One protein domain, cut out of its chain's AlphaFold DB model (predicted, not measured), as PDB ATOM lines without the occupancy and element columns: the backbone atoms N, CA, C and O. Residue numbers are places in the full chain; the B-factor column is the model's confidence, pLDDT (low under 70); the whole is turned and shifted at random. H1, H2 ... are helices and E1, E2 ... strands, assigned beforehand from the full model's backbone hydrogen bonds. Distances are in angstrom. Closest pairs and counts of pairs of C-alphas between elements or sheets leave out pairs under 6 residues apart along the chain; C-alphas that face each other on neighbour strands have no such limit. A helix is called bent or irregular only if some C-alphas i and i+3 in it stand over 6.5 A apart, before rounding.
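AT A GLANCE: This is residues 653 to 787 of the 787 residues of the protein "Hypothetical protein" of Rotaria sp. Silwood1 (UniProt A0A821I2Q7). Three helices, H1, H2 and H3, make an up-and-down bundle, and short H4 crosses H3; near the end of H3 follows a hairpin of two strands, E1 and E2. The long loop joining these strands reaches outward, and its residues 765 to 771 stick out. The printed part has 135 residues with four named helices and then two named antiparallel strands, class mixed. It is only just compact, close to loose, with a radius of gyration of the C-alphas of 16.8 A, and spans 54 by 36 by 25 A.

IN THESE COORDINATES: H1, residues 656 to 670, begins at C-alpha (99.464, 304.758, 193.138) and is 21.3 A long; it is only just irregular, C-alphas 657 and 660 being 7.0 A apart. H2 is residues 686 to 698, 19.0 A; H3 residues 702 to 721, 28.5 A; H4 residues 733 to 740. E1 is residues 753 to 760 and bends by 107 degrees at 757; E2, residues 780 to 786, ends at (124.583, 286.809, 226.279).

HOW THE PARTS SIT: H1 and H2, a helical hairpin, touch at C-alphas 662 and 693, their closest, 5.1 A. H2 and H3, also a hairpin, touch at a shallow tilt of 11 degrees, opposite ways; C-alphas 692 and 712 are closest, 5.8 A. H3 touches H4 with residues 706 to 713 alone, closest C-alphas 710 and 739, 5.0 A. The closest C-alphas of H3 and E1 are 718 and 757, 6.3 A. In hairpin E1 and E2, N 756 and O 783 are 2.8 A apart, within hydrogen-bond range. Every O i to N i+4 pair is within range in H3, against 9 of 11 in H1, 8 of 9 in H2 and 2 of 4 in H4.

THE WHOLE: C-alphas 657 and 774 are farthest apart, 54.4 A. The printed part has no cut; the link H2 to H3 is tight, the others long. Low-confidence stretches, pLDDT under 70, include residues 745 to 753 and 763 to 778.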
ATOM      1  N   PHE A 653     101.478 299.984 191.284       79.81
ATOM      2  CA  PHE A 653     100.582 300.423 190.213       79.81
ATOM      3  C   PHE A 653      99.109 300.292 190.622       79.81
ATOM      4  O   PHE A 653      98.292 301.133 190.252       79.81
ATOM      5  N   ASN A 654      98.766 299.276 191.419       75.81
ATOM      6  CA  ASN A 654      97.414 299.125 191.967       75.81
ATOM      7  C   ASN A 654      97.110 300.143 193.080       75.81
ATOM      8  O   ASN A 654      95.950 300.502 193.284       75.81
ATOM      9  N   PHE A 655      98.141 300.642 193.771       78.94
ATOM     10  CA  PHE A 655      98.027 301.607 194.868       78.94
ATOM     11  C   PHE A 655      98.875 302.873 194.622       78.94
ATOM     12  O   PHE A 655      99.758 303.197 195.422       78.94
ATOM     13  N   PRO A 656      98.599 303.650 193.556       79.12
ATOM     14  CA  PRO A 656      99.464 304.758 193.138       79.12
ATOM     15  C   PRO A 656      99.532 305.894 194.171       79.12
ATOM     16  O   PRO A 656     100.539 306.591 194.269       79.12
ATOM     17  N   ALA A 657      98.491 306.055 194.998       80.75
ATOM     18  CA  ALA A 657      98.488 307.006 196.111       80.75
ATOM     19  C   ALA A 657      99.575 306.704 197.164       80.75
ATOM     20  O   ALA A 657     100.086 307.626 197.800       80.75
ATOM     21  N   ASN A 658      99.952 305.431 197.319       84.06
ATOM     22  CA  ASN A 658     100.926 304.990 198.312       84.06
ATOM     23  C   ASN A 658     102.355 304.967 197.762       84.06
ATOM     24  O   ASN A 658     103.294 305.031 198.552       84.06
ATOM     25  N   GLU A 659     102.540 304.913 196.439       86.94
ATOM     26  CA  GLU A 659     103.857 304.738 195.815       86.94
ATOM     27  C   GLU A 659     104.853 305.817 196.256       86.94
ATOM     28  O   GLU A 659     105.985 305.509 196.631       86.94
ATOM     29  N   HIS A 660     104.440 307.086 196.252       86.50
ATOM     30  CA  HIS A 660     105.336 308.184 196.614       86.50
ATOM     31  C   HIS A 660     105.773 308.117 198.086       86.50
ATOM     32  O   HIS A 660     106.958 308.290 198.388       86.50
ATOM     33  N   SER A 661     104.837 307.827 198.995       90.12
ATOM     34  CA  SER A 661     105.129 307.646 200.424       90.12
ATOM     35  C   SER A 661     106.020 306.424 200.638       90.12
ATOM     36  O   SER A 661     107.063 306.553 201.276       90.12
ATOM     37  N   ALA A 662     105.696 305.283 200.024       90.81
ATOM     38  CA  ALA A 662     106.471 304.055 200.151       90.81
ATOM     39  C   ALA A 662     107.905 304.225 199.633       90.81
ATOM     40  O   ALA A 662     108.873 303.889 200.318       90.81
ATOM     41  N   ARG A 663     108.057 304.835 198.451       92.44
ATOM     42  CA  ARG A 663     109.356 305.165 197.856       92.44
ATOM     43  C   ARG A 663     110.179 306.059 198.765       92.44
ATOM     44  O   ARG A 663     111.363 305.787 198.962       92.44
ATOM     45  N   THR A 664     109.568 307.100 199.317       91.31
ATOM     46  CA  THR A 664     110.249 308.051 200.198       91.31
ATOM     47  C   THR A 664     110.679 307.384 201.503       91.31
ATOM     48  O   THR A 664     111.849 307.471 201.869       91.31
ATOM     49  N   GLU A 665     109.774 306.667 202.171       91.88
ATOM     50  CA  GLU A 665     110.047 305.976 203.433       91.88
ATOM     51  C   GLU A 665     111.155 304.928 203.269       91.88
ATOM     52  O   GLU A 665     112.187 305.032 203.929       91.88
ATOM     53  N   CYS A 666     111.005 303.980 202.341       93.00
ATOM     54  CA  CYS A 666     111.973 302.900 202.137       93.00
ATOM     55  C   CYS A 666     113.344 303.410 201.667       93.00
ATOM     56  O   CYS A 666     114.380 302.920 202.119       93.00
ATOM     57  N   THR A 667     113.375 304.417 200.784       93.25
ATOM     58  CA  THR A 667     114.645 304.984 200.303       93.25
ATOM     59  C   THR A 667     115.381 305.708 201.425       93.25
ATOM     60  O   THR A 667     116.582 305.501 201.584       93.25
ATOM     61  N   ASN A 668     114.684 306.525 202.218       91.31
ATOM     62  CA  ASN A 668     115.298 307.245 203.335       91.31
ATOM     63  C   ASN A 668     115.792 306.287 204.422       91.31
ATOM     64  O   ASN A 668     116.850 306.514 205.005       91.31
ATOM     65  N   LEU A 669     115.049 305.206 204.663       91.19
ATOM     66  CA  LEU A 669     115.377 304.190 205.656       91.19
ATOM     67  C   LEU A 669     116.665 303.439 205.302       91.19
ATOM     68  O   LEU A 669     117.589 303.366 206.109       91.19
ATOM     69  N   LEU A 670     116.749 302.920 204.075       91.31
ATOM     70  CA  LEU A 670     117.835 302.028 203.653       91.31
ATOM     71  C   LEU A 670     119.041 302.764 203.056       91.31
ATOM     72  O   LEU A 670     120.105 302.173 202.905       91.31
ATOM     73  N   LYS A 671     118.908 304.060 202.748       90.75
ATOM     74  CA  LYS A 671     120.040 304.950 202.427       90.75
ATOM     75  C   LYS A 671     120.451 305.834 203.603       90.75
ATOM     76  O   LYS A 671     121.217 306.781 203.419       90.75
ATOM     77  N   HIS A 672     119.942 305.551 204.802       91.62
ATOM     78  CA  HIS A 672     120.333 306.267 206.006       91.62
ATOM     79  C   HIS A 672     121.851 306.165 206.226       91.62
ATOM     80  O   HIS A 672     122.470 305.135 205.957       91.62
ATOM     81  N   SER A 673     122.463 307.220 206.768       90.81
ATOM     82  CA  SER A 673     123.921 307.317 206.944       90.81
ATOM     83  C   SER A 673     124.524 306.213 207.817       90.81
ATOM     84  O   SER A 673     125.710 305.924 207.693       90.81
ATOM     85  N   ILE A 674     123.724 305.551 208.656       90.56
ATOM     86  CA  ILE A 674     124.165 304.404 209.468       90.56
ATOM     87  C   ILE A 674     124.606 303.208 208.611       90.56
ATOM     88  O   ILE A 674     125.478 302.454 209.025       90.56
ATOM     89  N   PHE A 675     124.059 303.079 207.398       90.31
ATOM     90  CA  PHE A 675     124.447 302.056 206.430       90.31
ATOM     91  C   PHE A 675     125.654 302.474 205.577       90.31
ATOM     92  O   PHE A 675     126.090 301.707 204.730       90.31
ATOM     93  N   SER A 676     126.238 303.662 205.788       86.62
ATOM     94  CA  SER A 676     127.345 304.171 204.956       86.62
ATOM     95  C   SER A 676     128.605 303.301 204.987       86.62
ATOM     96  O   SER A 676     129.330 303.252 203.993       86.62
ATOM     97  N   SER A 677     128.851 302.589 206.094       86.62
ATOM     98  CA  SER A 677     129.932 301.602 206.206       86.62
ATOM     99  C   SER A 677     129.707 300.393 205.294       86.62
ATOM    100  O   SER A 677     130.669 299.812 204.797       86.62
ATOM    101  N   CYS A 678     128.450 300.055 205.009       86.50
ATOM    102  CA  CYS A 678     128.049 299.035 204.051       86.50
ATOM    103  C   CYS A 678     127.777 299.683 202.688       86.50
ATOM    104  O   CYS A 678     126.642 299.921 202.278       86.50
ATOM    105  N   SER A 679     128.868 300.035 202.005       74.88
ATOM    106  CA  SER A 679     128.829 300.723 200.711       74.88
ATOM    107  C   SER A 679     127.962 299.973 199.677       74.88
ATOM    108  O   SER A 679     128.036 298.744 199.628       74.88
ATOM    109  N   PRO A 680     127.260 300.678 198.759       72.69
ATOM    110  CA  PRO A 680     126.554 300.063 197.624       72.69
ATOM    111  C   PRO A 680     127.430 299.173 196.730       72.69
ATOM    112  O   PRO A 680     126.921 298.348 195.984       72.69
ATOM    113  N   LEU A 681     128.754 299.353 196.787       64.94
ATOM    114  CA  LEU A 681     129.722 298.515 196.074       64.94
ATOM    115  C   LEU A 681     129.984 297.171 196.770       64.94
ATOM    116  O   LEU A 681     130.509 296.262 196.139       64.94
ATOM    117  N   ILE A 682     129.649 297.058 198.058       76.69
ATOM    118  CA  ILE A 682     129.778 295.832 198.857       76.69
ATOM    119  C   ILE A 682     128.447 295.078 198.852       76.69
ATOM    120  O   ILE A 682     128.422 293.886 198.548       76.69
ATOM    121  N   ILE A 683     127.354 295.775 199.168       85.56
ATOM    122  CA  ILE A 683     125.978 295.278 199.083       85.56
ATOM    123  C   ILE A 683     125.143 296.342 198.377       85.56
ATOM    124  O   ILE A 683     124.970 297.438 198.904       85.56
ATOM    125  N   ASP A 684     124.608 296.021 197.200       86.50
ATOM    126  CA  ASP A 684     123.669 296.901 196.504       86.50
ATOM    127  C   ASP A 684     122.311 296.892 197.238       86.50
ATOM    128  O   ASP A 684     121.652 295.847 197.293       86.50
ATOM    129  N   PRO A 685     121.847 298.029 197.797       90.31
ATOM    130  CA  PRO A 685     120.591 298.078 198.535       90.31
ATOM    131  C   PRO A 685     119.348 297.999 197.629       90.31
ATOM    132  O   PRO A 685     118.230 297.982 198.142       90.31
ATOM    133  N   THR A 686     119.502 297.981 196.298       90.88
ATOM    134  CA  THR A 686     118.393 298.052 195.332       90.88
ATOM    135  C   THR A 686     117.340 296.971 195.553       90.88
ATOM    136  O   THR A 686     116.151 297.299 195.582       90.88
ATOM    137  N   PHE A 687     117.747 295.717 195.771       93.06
ATOM    138  CA  PHE A 687     116.816 294.624 196.071       93.06
ATOM    139  C   PHE A 687     115.969 294.954 197.308       93.06
ATOM    140  O   PHE A 687     114.753 295.055 197.212       93.06
ATOM    141  N   PHE A 688     116.608 295.273 198.436       94.44
ATOM    142  CA  PHE A 688     115.922 295.580 199.697       94.44
ATOM    143  C   PHE A 688     114.999 296.805 199.600       94.44
ATOM    144  O   PHE A 688     113.894 296.795 200.143       94.44
ATOM    145  N   ILE A 689     115.422 297.853 198.882       93.00
ATOM    146  CA  ILE A 689     114.612 299.058 198.659       93.00
ATOM    147  C   ILE A 689     113.387 298.731 197.817       93.00
ATOM    148  O   ILE A 689     112.277 299.094 198.194       93.00
ATOM    149  N   THR A 690     113.571 298.064 196.681       91.56
ATOM    150  CA  THR A 690     112.459 297.750 195.775       91.56
ATOM    151  C   THR A 690     111.475 296.776 196.416       91.56
ATOM    152  O   THR A 690     110.270 296.969 196.271       91.56
ATOM    153  N   SER A 691     111.966 295.823 197.210       92.44
ATOM    154  CA  SER A 691     111.134 294.936 198.019       92.44
ATOM    155  C   SER A 691     110.319 295.677 199.070       92.44
ATOM    156  O   SER A 691     109.105 295.506 199.126       92.44
ATOM    157  N   CYS A 692     110.959 296.560 199.840       93.56
ATOM    158  CA  CYS A 692     110.272 297.398 200.822       93.56
ATOM    159  C   CYS A 692     109.173 298.241 200.168       93.56
ATOM    160  O   CYS A 692     108.055 298.280 200.666       93.56
ATOM    161  N   ILE A 693     109.470 298.893 199.038       91.31
ATOM    162  CA  ILE A 693     108.507 299.753 198.339       91.31
ATOM    163  C   ILE A 693     107.281 298.951 197.913       91.31
ATOM    164  O   ILE A 693     106.157 299.379 198.169       91.31
ATOM    165  N   ARG A 694     107.498 297.790 197.288       88.81
ATOM    166  CA  ARG A 694     106.413 296.954 196.777       88.81
ATOM    167  C   ARG A 694     105.495 296.474 197.896       88.81
ATOM    168  O   ARG A 694     104.280 296.613 197.777       88.81
ATOM    169  N   ASP A 695     106.076 295.967 198.978       89.31
ATOM    170  CA  ASP A 695     105.321 295.440 200.115       89.31
ATOM    171  C   ASP A 695     104.591 296.577 200.861       89.31
ATOM    172  O   ASP A 695     103.449 296.423 201.285       89.31
ATOM    173  N   LEU A 696     105.193 297.768 200.942       90.69
ATOM    174  CA  LEU A 696     104.614 298.935 201.617       90.69
ATOM    175  C   LEU A 696     103.492 299.623 200.810       90.69
ATOM    176  O   LEU A 696     102.693 300.373 201.380       90.69
ATOM    177  N   CYS A 697     103.415 299.387 199.498       87.06
ATOM    178  CA  CYS A 697     102.321 299.871 198.652       87.06
ATOM    179  C   CYS A 697     101.005 299.120 198.895       87.06
ATOM    180  O   CYS A 697      99.943 299.731 198.769       87.06
ATOM    181  N   GLU A 698     101.071 297.835 199.254       77.00
ATOM    182  CA  GLU A 698      99.898 296.980 199.486       77.00
ATOM    183  C   GLU A 698      99.110 297.377 200.747       77.00
ATOM    184  O   GLU A 698      97.912 297.109 200.835       77.00
ATOM    185  N   ASP A 699      99.763 298.026 201.721       68.25
ATOM    186  CA  ASP A 699      99.284 298.040 203.105       68.25
ATOM    187  C   ASP A 699      98.715 299.380 203.600       68.25
ATOM    188  O   ASP A 699      99.311 300.452 203.437       68.25
ATOM    189  N   GLN A 700      97.568 299.292 204.282       57.84
ATOM    190  CA  GLN A 700      96.830 300.421 204.855       57.84
ATOM    191  C   GLN A 700      96.918 300.517 206.388       57.84
ATOM    192  O   GLN A 700      96.534 301.546 206.945       57.84
ATOM    193  N   SER A 701      97.421 299.497 207.095       69.94
ATOM    194  CA  SER A 701      97.518 299.522 208.561       69.94
ATOM    195  C   SER A 701      98.907 299.955 209.037       69.94
ATOM    196  O   SER A 701      99.930 299.556 208.488       69.94
ATOM    197  N   THR A 702      98.974 300.758 210.099       65.44
ATOM    198  CA  THR A 702     100.253 301.253 210.638       65.44
ATOM    199  C   THR A 702     101.160 300.133 211.158       65.44
ATOM    200  O   THR A 702     102.362 300.172 210.919       65.44
ATOM    201  N   ILE A 703     100.588 299.104 211.797       69.44
ATOM    202  CA  ILE A 703     101.337 297.971 212.373       69.44
ATOM    203  C   ILE A 703     102.059 297.172 211.284       69.44
ATOM    204  O   ILE A 703     103.252 296.894 211.410       69.44
ATOM    205  N   HIS A 704     101.372 296.837 210.191       76.62
ATOM    206  CA  HIS A 704     102.004 296.090 209.109       76.62
ATOM    207  C   HIS A 704     103.004 296.943 208.314       76.62
ATOM    208  O   HIS A 704     104.058 296.436 207.930       76.62
ATOM    209  N   ARG A 705     102.768 298.257 208.157       86.88
ATOM    210  CA  ARG A 705     103.773 299.171 207.573       86.88
ATOM    211  C   ARG A 705     105.091 299.152 208.353       86.88
ATOM    212  O   ARG A 705     106.161 299.121 207.744       86.88
ATOM    213  N   ASP A 706     105.037 299.170 209.683       85.56
ATOM    214  CA  ASP A 706     106.237 299.102 210.525       85.56
ATOM    215  C   ASP A 706     106.917 297.727 210.455       85.56
ATOM    216  O   ASP A 706     108.143 297.659 210.372       85.56
ATOM    217  N   GLN A 707     106.146 296.640 210.355       85.12
ATOM    218  CA  GLN A 707     106.673 295.290 210.126       85.12
ATOM    219  C   GLN A 707     107.439 295.175 208.797       85.12
ATOM    220  O   GLN A 707     108.553 294.645 208.778       85.12
ATOM    221  N   VAL A 708     106.897 295.720 207.700       89.56
ATOM    222  CA  VAL A 708     107.563 295.753 206.382       89.56
ATOM    223  C   VAL A 708     108.872 296.540 206.452       89.56
ATOM    224  O   VAL A 708     109.923 296.050 206.032       89.56
ATOM    225  N   LYS A 709     108.841 297.742 207.042       91.19
ATOM    226  CA  LYS A 709     110.047 298.564 207.219       91.19
ATOM    227  C   LYS A 709     111.089 297.864 208.096       91.19
ATOM    228  O   LYS A 709     112.273 297.896 207.766       91.19
ATOM    229  N   CYS A 710     110.665 297.201 209.172       90.69
ATOM    230  CA  CYS A 710     111.562 296.442 210.037       90.69
ATOM    231  C   CYS A 710     112.210 295.255 209.302       90.69
ATOM    232  O   CYS A 710     113.424 295.058 209.393       90.69
ATOM    233  N   SER A 711     111.434 294.507 208.511       90.44
ATOM    234  CA  SER A 711     111.947 293.423 207.661       90.44
ATOM    235  C   SER A 711     113.036 293.929 206.709       90.44
ATOM    236  O   SER A 711     114.107 293.332 206.598       90.44
ATOM    237  N   ALA A 712     112.821 295.095 206.093       92.88
ATOM    238  CA  ALA A 712     113.779 295.697 205.175       92.88
ATOM    239  C   ALA A 712     115.083 296.153 205.864       92.88
ATOM    240  O   ALA A 712     116.171 295.868 205.357       92.88
ATOM    241  N   ILE A 713     114.988 296.821 207.024       92.25
ATOM    242  CA  ILE A 713     116.154 297.242 207.832       92.25
ATOM    243  C   ILE A 713     117.006 296.030 208.192       92.25
ATOM    244  O   ILE A 713     118.213 296.007 207.948       92.25
ATOM    245  N   THR A 714     116.360 295.022 208.770       91.44
ATOM    246  CA  THR A 714     117.027 293.844 209.326       91.44
ATOM    247  C   THR A 714     117.606 292.956 208.229       91.44
ATOM    248  O   THR A 714     118.659 292.358 208.423       91.44
ATOM    249  N   ALA A 715     116.971 292.880 207.054       93.19
ATOM    250  CA  ALA A 715     117.512 292.164 205.902       93.19
ATOM    251  C   ALA A 715     118.784 292.829 205.344       93.19
ATOM    252  O   ALA A 715     119.772 292.136 205.092       93.19
ATOM    253  N   LEU A 716     118.804 294.162 205.201       93.56
ATOM    254  CA  LEU A 716     120.005 294.877 204.752       93.56
ATOM    255  C   LEU A 716     121.128 294.794 205.796       93.56
ATOM    256  O   LEU A 716     122.270 294.506 205.441       93.56
ATOM    257  N   ALA A 717     120.812 295.000 207.077       92.62
ATOM    258  CA  ALA A 717     121.783 294.896 208.165       92.62
ATOM    259  C   ALA A 717     122.425 293.500 208.226       92.62
ATOM    260  O   ALA A 717     123.652 293.390 208.292       92.62
ATOM    261  N   HIS A 718     121.620 292.441 208.095       91.38
ATOM    262  CA  HIS A 718     122.111 291.064 208.059       91.38
ATOM    263  C   HIS A 718     122.997 290.798 206.835       91.38
ATOM    264  O   HIS A 718     124.080 290.227 206.972       91.38
ATOM    265  N   ALA A 719     122.609 291.276 205.648       91.38
ATOM    266  CA  ALA A 719     123.427 291.149 204.440       91.38
ATOM    267  C   ALA A 719     124.808 291.817 204.591       91.38
ATOM    268  O   ALA A 719     125.816 291.268 204.139       91.38
ATOM    269  N   CYS A 720     124.872 292.964 205.272       90.44
ATOM    270  CA  CYS A 720     126.125 293.633 205.615       90.44
ATOM    271  C   CYS A 720     126.952 292.830 206.633       90.44
ATOM    272  O   CYS A 720     128.159 292.652 206.441       90.44
ATOM    273  N   ALA A 721     126.311 292.272 207.666       89.56
ATOM    274  CA  ALA A 721     126.976 291.452 208.678       89.56
ATOM    275  C   ALA A 721     127.628 290.199 208.068       89.56
ATOM    276  O   ALA A 721     128.759 289.862 208.415       89.56
ATOM    277  N   LEU A 722     126.988 289.570 207.074       85.25
ATOM    278  CA  LEU A 722     127.559 288.444 206.317       85.25
ATOM    279  C   LEU A 722     128.806 288.820 205.493       85.25
ATOM    280  O   LEU A 722     129.565 287.938 205.092       85.25
ATOM    281  N   LYS A 723     129.043 290.113 205.246       83.94
ATOM    282  CA  LYS A 723     130.280 290.645 204.644       83.94
ATOM    283  C   LYS A 723     131.288 291.143 205.683       83.94
ATOM    284  O   LYS A 723     132.276 291.772 205.313       83.94
ATOM    285  N   GLY A 724     131.058 290.863 206.967       84.12
ATOM    286  CA  GLY A 724     131.913 291.285 208.078       84.12
ATOM    287  C   GLY A 724     131.674 292.725 208.541       84.12
ATOM    288  O   GLY A 724     132.462 293.244 209.327       84.12
ATOM    289  N   ILE A 725     130.608 293.380 208.072       88.38
ATOM    290  CA  ILE A 725     130.272 294.765 208.420       88.38
ATOM    291  C   ILE A 725     129.078 294.746 209.369       88.38
ATOM    292  O   ILE A 725     127.928 294.674 208.945       88.38
ATOM    293  N   ILE A 726     129.355 294.806 210.669       89.38
ATOM    294  CA  ILE A 726     128.315 294.814 211.701       89.38
ATOM    295  C   ILE A 726     127.768 296.238 211.834       89.38
ATOM    296  O   ILE A 726     128.512 297.168 212.146       89.38
ATOM    297  N   ILE A 727     126.467 296.406 211.591       88.81
ATOM    298  CA  ILE A 727     125.777 297.697 211.684       88.81
ATOM    299  C   ILE A 727     124.955 297.726 212.966       88.81
ATOM    300  O   ILE A 727     123.987 296.982 213.104       88.81
ATOM    301  N   ASP A 728     125.300 298.629 213.877       85.06
ATOM    302  CA  ASP A 728     124.570 298.818 215.132       85.06
ATOM    303  C   ASP A 728     123.384 299.783 214.962       85.06
ATOM    304  O   ASP A 728     123.349 300.898 215.489       85.06
ATOM    305  N   TRP A 729     122.412 299.384 214.141       88.62
ATOM    306  CA  TRP A 729     121.270 300.233 213.790       88.62
ATOM    307  C   TRP A 729     120.277 300.433 214.946       88.62
ATOM    308  O   TRP A 729     119.546 301.424 214.947       88.62
ATOM    309  N   MET A 730     120.283 299.547 215.947       85.19
ATOM    310  CA  MET A 730     119.422 299.611 217.137       85.19
ATOM    311  C   MET A 730     119.747 300.803 218.052       85.19
ATOM    312  O   MET A 730     118.877 301.282 218.777       85.19
ATOM    313  N   THR A 731     120.963 301.355 217.983       84.50
ATOM    314  CA  THR A 731     121.308 302.603 218.694       84.50
ATOM    315  C   THR A 731     120.599 303.834 218.127       84.50
ATOM    316  O   THR A 731     120.420 304.842 218.820       84.50
ATOM    317  N   ASN A 732     120.160 303.777 216.867       88.81
ATOM    318  CA  ASN A 732     119.411 304.856 216.247       88.81
ATOM    319  C   ASN A 732     117.934 304.766 216.642       88.81
ATOM    320  O   ASN A 732     117.213 303.880 216.188       88.81
ATOM    321  N   LYS A 733     117.465 305.739 217.432       85.06
ATOM    322  CA  LYS A 733     116.090 305.770 217.955       85.06
ATOM    323  C   LYS A 733     115.014 305.613 216.877       85.06
ATOM    324  O   LYS A 733     114.042 304.912 217.122       85.06
ATOM    325  N   THR A 734     115.188 306.236 215.711       85.06
ATOM    326  CA  THR A 734     114.200 306.215 214.618       85.06
ATOM    327  C   THR A 734     114.105 304.838 213.961       85.06
ATOM    328  O   THR A 734     113.013 304.353 213.662       85.06
ATOM    329  N   LEU A 735     115.247 304.184 213.741       87.38
ATOM    330  CA  LEU A 735     115.279 302.837 213.168       87.38
ATOM    331  C   LEU A 735     114.785 301.810 214.190       87.38
ATOM    332  O   LEU A 735     113.915 301.001 213.877       87.38
ATOM    333  N   ALA A 736     115.259 301.906 215.433       85.25
ATOM    334  CA  ALA A 736     114.854 301.028 216.524       85.25
ATOM    335  C   ALA A 736     113.345 301.091 216.795       85.25
ATOM    336  O   ALA A 736     112.698 300.049 216.885       85.25
ATOM    337  N   SER A 737     112.747 302.290 216.850       84.62
ATOM    338  CA  SER A 737     111.308 302.441 217.105       84.62
ATOM    339  C   SER A 737     110.435 301.769 216.045       84.62
ATOM    340  O   SER A 737     109.341 301.315 216.360       84.62
ATOM    341  N   THR A 738     110.929 301.659 214.807       85.12
ATOM    342  CA  THR A 738     110.220 300.979 213.712       85.12
ATOM    343  C   THR A 738     110.077 299.475 213.976       85.12
ATOM    344  O   THR A 738     109.067 298.874 213.627       85.12
ATOM    345  N   CYS A 739     111.061 298.862 214.635       85.12
ATOM    346  CA  CYS A 739     111.083 297.429 214.940       85.12
ATOM    347  C   CYS A 739     110.517 297.075 216.326       85.12
ATOM    348  O   CYS A 739     110.114 295.935 216.562       85.12
ATOM    349  N   GLN A 740     110.440 298.044 217.243       80.81
ATOM    350  CA  GLN A 740     109.924 297.837 218.601       80.81
ATOM    351  C   GLN A 740     108.446 297.427 218.637       80.81
ATOM    352  O   GLN A 740     108.065 296.666 219.520       80.81
ATOM    353  N   ILE A 741     107.628 297.879 217.680       71.25
ATOM    354  CA  ILE A 741     106.186 297.572 217.610       71.25
ATOM    355  C   ILE A 741     105.901 296.074 217.469       71.25
ATOM    356  O   ILE A 741     104.890 295.592 217.973       71.25
ATOM    357  N   ILE A 742     106.799 295.336 216.817       72.81
ATOM    358  CA  ILE A 742     106.682 293.884 216.633       72.81
ATOM    359  C   ILE A 742     107.558 293.099 217.621       72.81
ATOM    360  O   ILE A 742     107.771 291.905 217.436       72.81
ATOM    361  N   ASN A 743     108.081 293.763 218.660       76.19
ATOM    362  CA  ASN A 743     109.025 293.208 219.638       76.19
ATOM    363  C   ASN A 743     110.271 292.561 219.003       76.19
ATOM    364  O   ASN A 743     110.868 291.652 219.579       76.19
ATOM    365  N   TYR A 744     110.684 293.025 217.821       78.38
ATOM    366  CA  TYR A 744     111.862 292.483 217.154       78.38
ATOM    367  C   TYR A 744     113.126 292.856 217.941       78.38
ATOM    368  O   TYR A 744     113.350 294.027 218.249       78.38
ATOM    369  N   GLY A 745     113.948 291.856 218.267       64.69
ATOM    370  CA  GLY A 745     115.214 292.049 218.977       64.69
ATOM    371  C   GLY A 745     115.086 292.481 220.444       64.69
ATOM    372  O   GLY A 745     116.082 292.899 221.031       64.69
ATOM    373  N   GLN A 746     113.895 292.408 221.054       68.94
ATOM    374  CA  GLN A 746     113.750 292.660 222.490       68.94
ATOM    375  C   GLN A 746     114.313 291.492 223.303       68.94
ATOM    376  O   GLN A 746     113.856 290.364 223.150       68.94
ATOM    377  N   CYS A 747     115.273 291.797 224.178       65.00
ATOM    378  CA  CYS A 747     115.880 290.831 225.089       65.00
ATOM    379  C   CYS A 747     115.017 290.642 226.348       65.00
ATOM    380  O   CYS A 747     114.371 291.586 226.817       65.00
ATOM    381  N   GLY A 748     115.005 289.438 226.925       61.16
ATOM    382  CA  GLY A 748     114.251 289.151 228.149       61.16
ATOM    383  C   GLY A 748     114.652 290.047 229.334       61.16
ATOM    384  O   GLY A 748     115.831 290.258 229.603       61.16
ATOM    385  N   LEU A 749     113.675 290.535 230.114       54.94
ATOM    386  CA  LEU A 749     113.909 291.416 231.280       54.94
ATOM    387  C   LEU A 749     114.774 290.783 232.393       54.94
ATOM    388  O   LEU A 749     115.244 291.484 233.287       54.94
ATOM    389  N   THR A 750     114.956 289.461 232.370       53.34
ATOM    390  CA  THR A 750     115.717 288.690 233.365       53.34
ATOM    391  C   THR A 750     117.128 288.308 232.909       53.34
ATOM    392  O   THR A 750     117.888 287.770 233.713       53.34
ATOM    393  N   SER A 751     117.497 288.565 231.651       55.69
ATOM    394  CA  SER A 751     118.803 288.230 231.065       55.69
ATOM    395  C   SER A 751     119.697 289.469 230.957       55.69
ATOM    396  O   SER A 751     119.243 290.532 230.543       55.69
ATOM    397  N   ARG A 752     120.990 289.345 231.293       61.22
ATOM    398  CA  ARG A 752     122.026 290.317 230.888       61.22
ATOM    399  C   ARG A 752     122.375 290.075 229.411       61.22
ATOM    400  O   ARG A 752     123.470 289.604 229.120       61.22
ATOM    401  N   ALA A 753     121.429 290.323 228.513       67.12
ATOM    402  CA  ALA A 753     121.590 290.092 227.081       67.12
ATOM    403  C   ALA A 753     121.294 291.374 226.298       67.12
ATOM    404  O   ALA A 753     120.329 292.071 226.616       67.12
ATOM    405  N   ASP A 754     122.114 291.653 225.283       76.12
ATOM    406  CA  ASP A 754     121.889 292.728 224.309       76.12
ATOM    407  C   ASP A 754     121.673 292.130 222.916       76.12
ATOM    408  O   ASP A 754     122.215 291.078 222.576       76.12
ATOM    409  N   TYR A 755     120.920 292.818 222.062       82.06
ATOM    410  CA  TYR A 755     120.779 292.412 220.667       82.06
ATOM    411  C   TYR A 755     122.065 292.664 219.870       82.06
ATOM    412  O   TYR A 755     122.708 293.706 220.004       82.06
ATOM    413  N   SER A 756     122.396 291.751 218.959       84.31
ATOM    414  CA  SER A 756     123.459 291.932 217.977       84.31
ATOM    415  C   SER A 756     123.057 291.397 216.604       84.31
ATOM    416  O   SER A 756     122.466 290.329 216.490       84.31
ATOM    417  N   GLU A 757     123.463 292.101 215.542       87.12
ATOM    418  CA  GLU A 757     123.389 291.605 214.155       87.12
ATOM    419  C   GLU A 757     124.383 290.467 213.867       87.12
ATOM    420  O   GLU A 757     124.316 289.818 212.823       87.12
ATOM    421  N   CYS A 758     125.329 290.223 214.776       87.12
ATOM    422  CA  CYS A 758     126.290 289.138 214.658       87.12
ATOM    423  C   CYS A 758     126.463 288.424 216.000       87.12
ATOM    424  O   CYS A 758     127.414 288.657 216.750       87.12
ATOM    425  N   VAL A 759     125.531 287.520 216.276       84.06
ATOM    426  CA  VAL A 759     125.706 286.432 217.235       84.06
ATOM    427  C   VAL A 759     126.295 285.239 216.491       84.06
ATOM    428  O   VAL A 759     126.004 285.032 215.311       84.06
ATOM    429  N   SER A 760     127.154 284.468 217.157       79.00
ATOM    430  CA  SER A 760     127.675 283.249 216.551       79.00
ATOM    431  C   SER A 760     126.553 282.225 216.393       79.00
ATOM    432  O   SER A 760     125.940 281.818 217.376       79.00
ATOM    433  N   GLU A 761     126.354 281.731 215.171       73.19
ATOM    434  CA  GLU A 761     125.506 280.563 214.884       73.19
ATOM    435  C   GLU A 761     125.906 279.320 215.716       73.19
ATOM    436  O   GLU A 761     125.082 278.427 215.944       73.19
ATOM    437  N   CYS A 762     127.157 279.284 216.187       71.00
ATOM    438  CA  CYS A 762     127.743 278.226 217.004       71.00
ATOM    439  C   CYS A 762     127.501 278.391 218.506       71.00
ATOM    440  O   CYS A 762     127.954 277.550 219.282       71.00
ATOM    441  N   GLN A 763     126.823 279.457 218.938       69.19
ATOM    442  CA  GLN A 763     126.408 279.584 220.327       69.19
ATOM    443  C   GLN A 763     125.427 278.449 220.652       69.19
ATOM    444  O   GLN A 763     124.379 278.300 220.025       69.19
ATOM    445  N   SER A 764     125.810 277.593 221.596       62.03
ATOM    446  CA  SER A 764     125.013 276.448 222.028       62.03
ATOM    447  C   SER A 764     124.206 276.801 223.269       62.03
ATOM    448  O   SER A 764     124.776 277.219 224.278       62.03
ATOM    449  N   PHE A 765     122.900 276.556 223.231       67.38
ATOM    450  CA  PHE A 765     122.095 276.471 224.446       67.38
ATOM    451  C   PHE A 765     122.394 275.148 225.159       67.38
ATOM    452  O   PHE A 765     122.767 274.168 224.511       67.38
ATOM    453  N   CYS A 766     122.205 275.083 226.482       62.06
ATOM    454  CA  CYS A 766     122.426 273.852 227.258       62.06
ATOM    455  C   CYS A 766     121.662 272.636 226.702       62.06
ATOM    456  O   CYS A 766     122.055 271.499 226.939       62.06
ATOM    457  N   THR A 767     120.576 272.874 225.968       62.94
ATOM    458  CA  THR A 767     119.731 271.867 225.321       62.94
ATOM    459  C   THR A 767     120.299 271.309 224.008       62.94
ATOM    460  O   THR A 767     119.789 270.301 223.525       62.94
ATOM    461  N   ASP A 768     121.342 271.927 223.438       69.06
ATOM    462  CA  ASP A 768     121.771 271.717 222.042       69.06
ATOM    463  C   ASP A 768     123.277 271.411 221.920       69.06
ATOM    464  O   ASP A 768     123.794 271.296 220.809       69.06
ATOM    465  N   ILE A 769     123.997 271.288 223.045       66.44
ATOM    466  CA  ILE A 769     125.462 271.105 223.089       66.44
ATOM    467  C   ILE A 769     125.920 269.902 222.250       66.44
ATOM    468  O   ILE A 769     126.875 270.019 221.484       66.44
ATOM    469  N   ASP A 770     125.203 268.780 222.329       67.19
ATOM    470  CA  ASP A 770     125.559 267.539 221.624       67.19
ATOM    471  C   ASP A 770     125.191 267.552 220.127       67.19
ATOM    472  O   ASP A 770     125.561 266.649 219.380       67.19
ATOM    473  N   LEU A 771     124.456 268.573 219.671       68.19
ATOM    474  CA  LEU A 771     123.945 268.694 218.300       68.19
ATOM    475  C   LEU A 771     124.802 269.613 217.419       68.19
ATOM    476  O   LEU A 771     124.500 269.816 216.235       68.19
ATOM    477  N   MET A 772     125.862 270.193 217.982       66.31
ATOM    478  CA  MET A 772     126.751 271.093 217.259       66.31
ATOM    479  C   MET A 772     127.734 270.322 216.368       66.31
ATOM    480  O   MET A 772     128.268 269.291 216.776       66.31
ATOM    481  N   PRO A 773     128.029 270.816 215.150       61.78
ATOM    482  CA  PRO A 773     129.079 270.225 214.332       61.78
ATOM    483  C   PRO A 773     130.425 270.376 215.045       61.78
ATOM    484  O   PRO A 773     130.728 271.446 215.577       61.78
ATOM    485  N   SER A 774     131.286 269.361 214.955       59.38
ATOM    486  CA  SER A 774     132.665 269.402 215.472       59.38
ATOM    487  C   SER A 774     133.514 270.539 214.879       59.38
ATOM    488  O   SER A 774     134.545 270.903 215.437       59.38
ATOM    489  N   SER A 775     133.080 271.108 213.751       56.22
ATOM    490  CA  SER A 775     133.673 272.260 213.072       56.22
ATOM    491  C   SER A 775     132.599 273.302 212.736       56.22
ATOM    492  O   SER A 775     132.336 273.584 211.564       56.22
ATOM    493  N   CYS A 776     131.916 273.830 213.751       64.06
ATOM    494  CA  CYS A 776     130.966 274.915 213.538       64.06
ATOM    495  C   CYS A 776     131.697 276.178 213.051       64.06
ATOM    496  O   CYS A 776     132.607 276.684 213.709       64.06
ATOM    497  N   VAL A 777     131.322 276.669 211.871       61.69
ATOM    498  CA  VAL A 777     131.867 277.908 211.311       61.69
ATOM    499  C   VAL A 777     131.050 279.064 211.873       61.69
ATOM    500  O   VAL A 777     129.854 279.140 211.604       61.69
ATOM    501  N   ASN A 778     131.695 279.959 212.628       64.88
ATOM    502  CA  ASN A 778     131.070 281.167 213.175       64.88
ATOM    503  C   ASN A 778     130.502 282.033 212.036       64.88
ATOM    504  O   ASN A 778     131.227 282.815 211.424       64.88
ATOM    505  N   GLN A 779     129.210 281.892 211.750       73.81
ATOM    506  CA  GLN A 779     128.457 282.825 210.917       73.81
ATOM    507  C   GLN A 779     127.705 283.806 211.813       73.81
ATOM    508  O   GLN A 779     127.295 283.459 212.921       73.81
ATOM    509  N   CYS A 780     127.537 285.029 211.313       81.75
ATOM    510  CA  CYS A 780     126.750 286.061 211.970       81.75
ATOM    511  C   CYS A 780     125.258 285.802 211.751       81.75
ATOM    512  O   CYS A 780     124.776 285.868 210.614       81.75
ATOM    513  N   LEU A 781     124.535 285.559 212.840       85.75
ATOM    514  CA  LEU A 781     123.078 285.588 212.862       85.75
ATOM    515  C   LEU A 781     122.585 286.719 213.777       85.75
ATOM    516  O   LEU A 781     123.125 286.896 214.870       85.75
ATOM    517  N   PRO A 782     121.549 287.465 213.366       85.25
ATOM    518  CA  PRO A 782     120.885 288.432 214.227       85.25
ATOM    519  C   PRO A 782     120.199 287.759 215.422       85.25
ATOM    520  O   PRO A 782     119.481 286.771 215.237       85.25
ATOM    521  N   GLY A 783     120.369 288.287 216.634       83.12
ATOM    522  CA  GLY A 783     119.714 287.764 217.836       83.12
ATOM    523  C   GLY A 783     120.265 288.306 219.153       83.12
ATOM    524  O   GLY A 783     121.033 289.265 219.173       83.12
ATOM    525  N   GLU A 784     119.853 287.684 220.259       77.38
ATOM    526  CA  GLU A 784     120.361 287.989 221.602       77.38
ATOM    527  C   GLU A 784     121.797 287.489 221.787       77.38
ATOM    528  O   GLU A 784     122.123 286.345 221.469       77.38
ATOM    529  N   LYS A 785     122.648 288.360 222.327       71.00
ATOM    530  CA  LYS A 785     124.021 288.083 222.725       71.00
ATOM    531  C   LYS A 785     124.104 288.112 224.250       71.00
ATOM    532  O   LYS A 785     123.993 289.177 224.858       71.00
ATOM    533  N   ASP A 786     124.323 286.946 224.844       65.25
ATOM    534  CA  ASP A 786     124.583 286.809 226.279       65.25
ATOM    535  C   ASP A 786     126.014 287.269 226.616       65.25
ATOM    536  O   ASP A 786     126.948 287.008 225.846       65.25
ATOM    537  N   PHE A 787     126.184 287.959 227.751       54.97
ATOM    538  CA  PHE A 787     127.478 288.464 228.246       54.97
ATOM    539  C   PHE A 787     128.147 287.576 229.293       54.97
ATOM    540  O   PHE A 787     127.446 287.106 230.220       54.97
TER     541      PHE A 787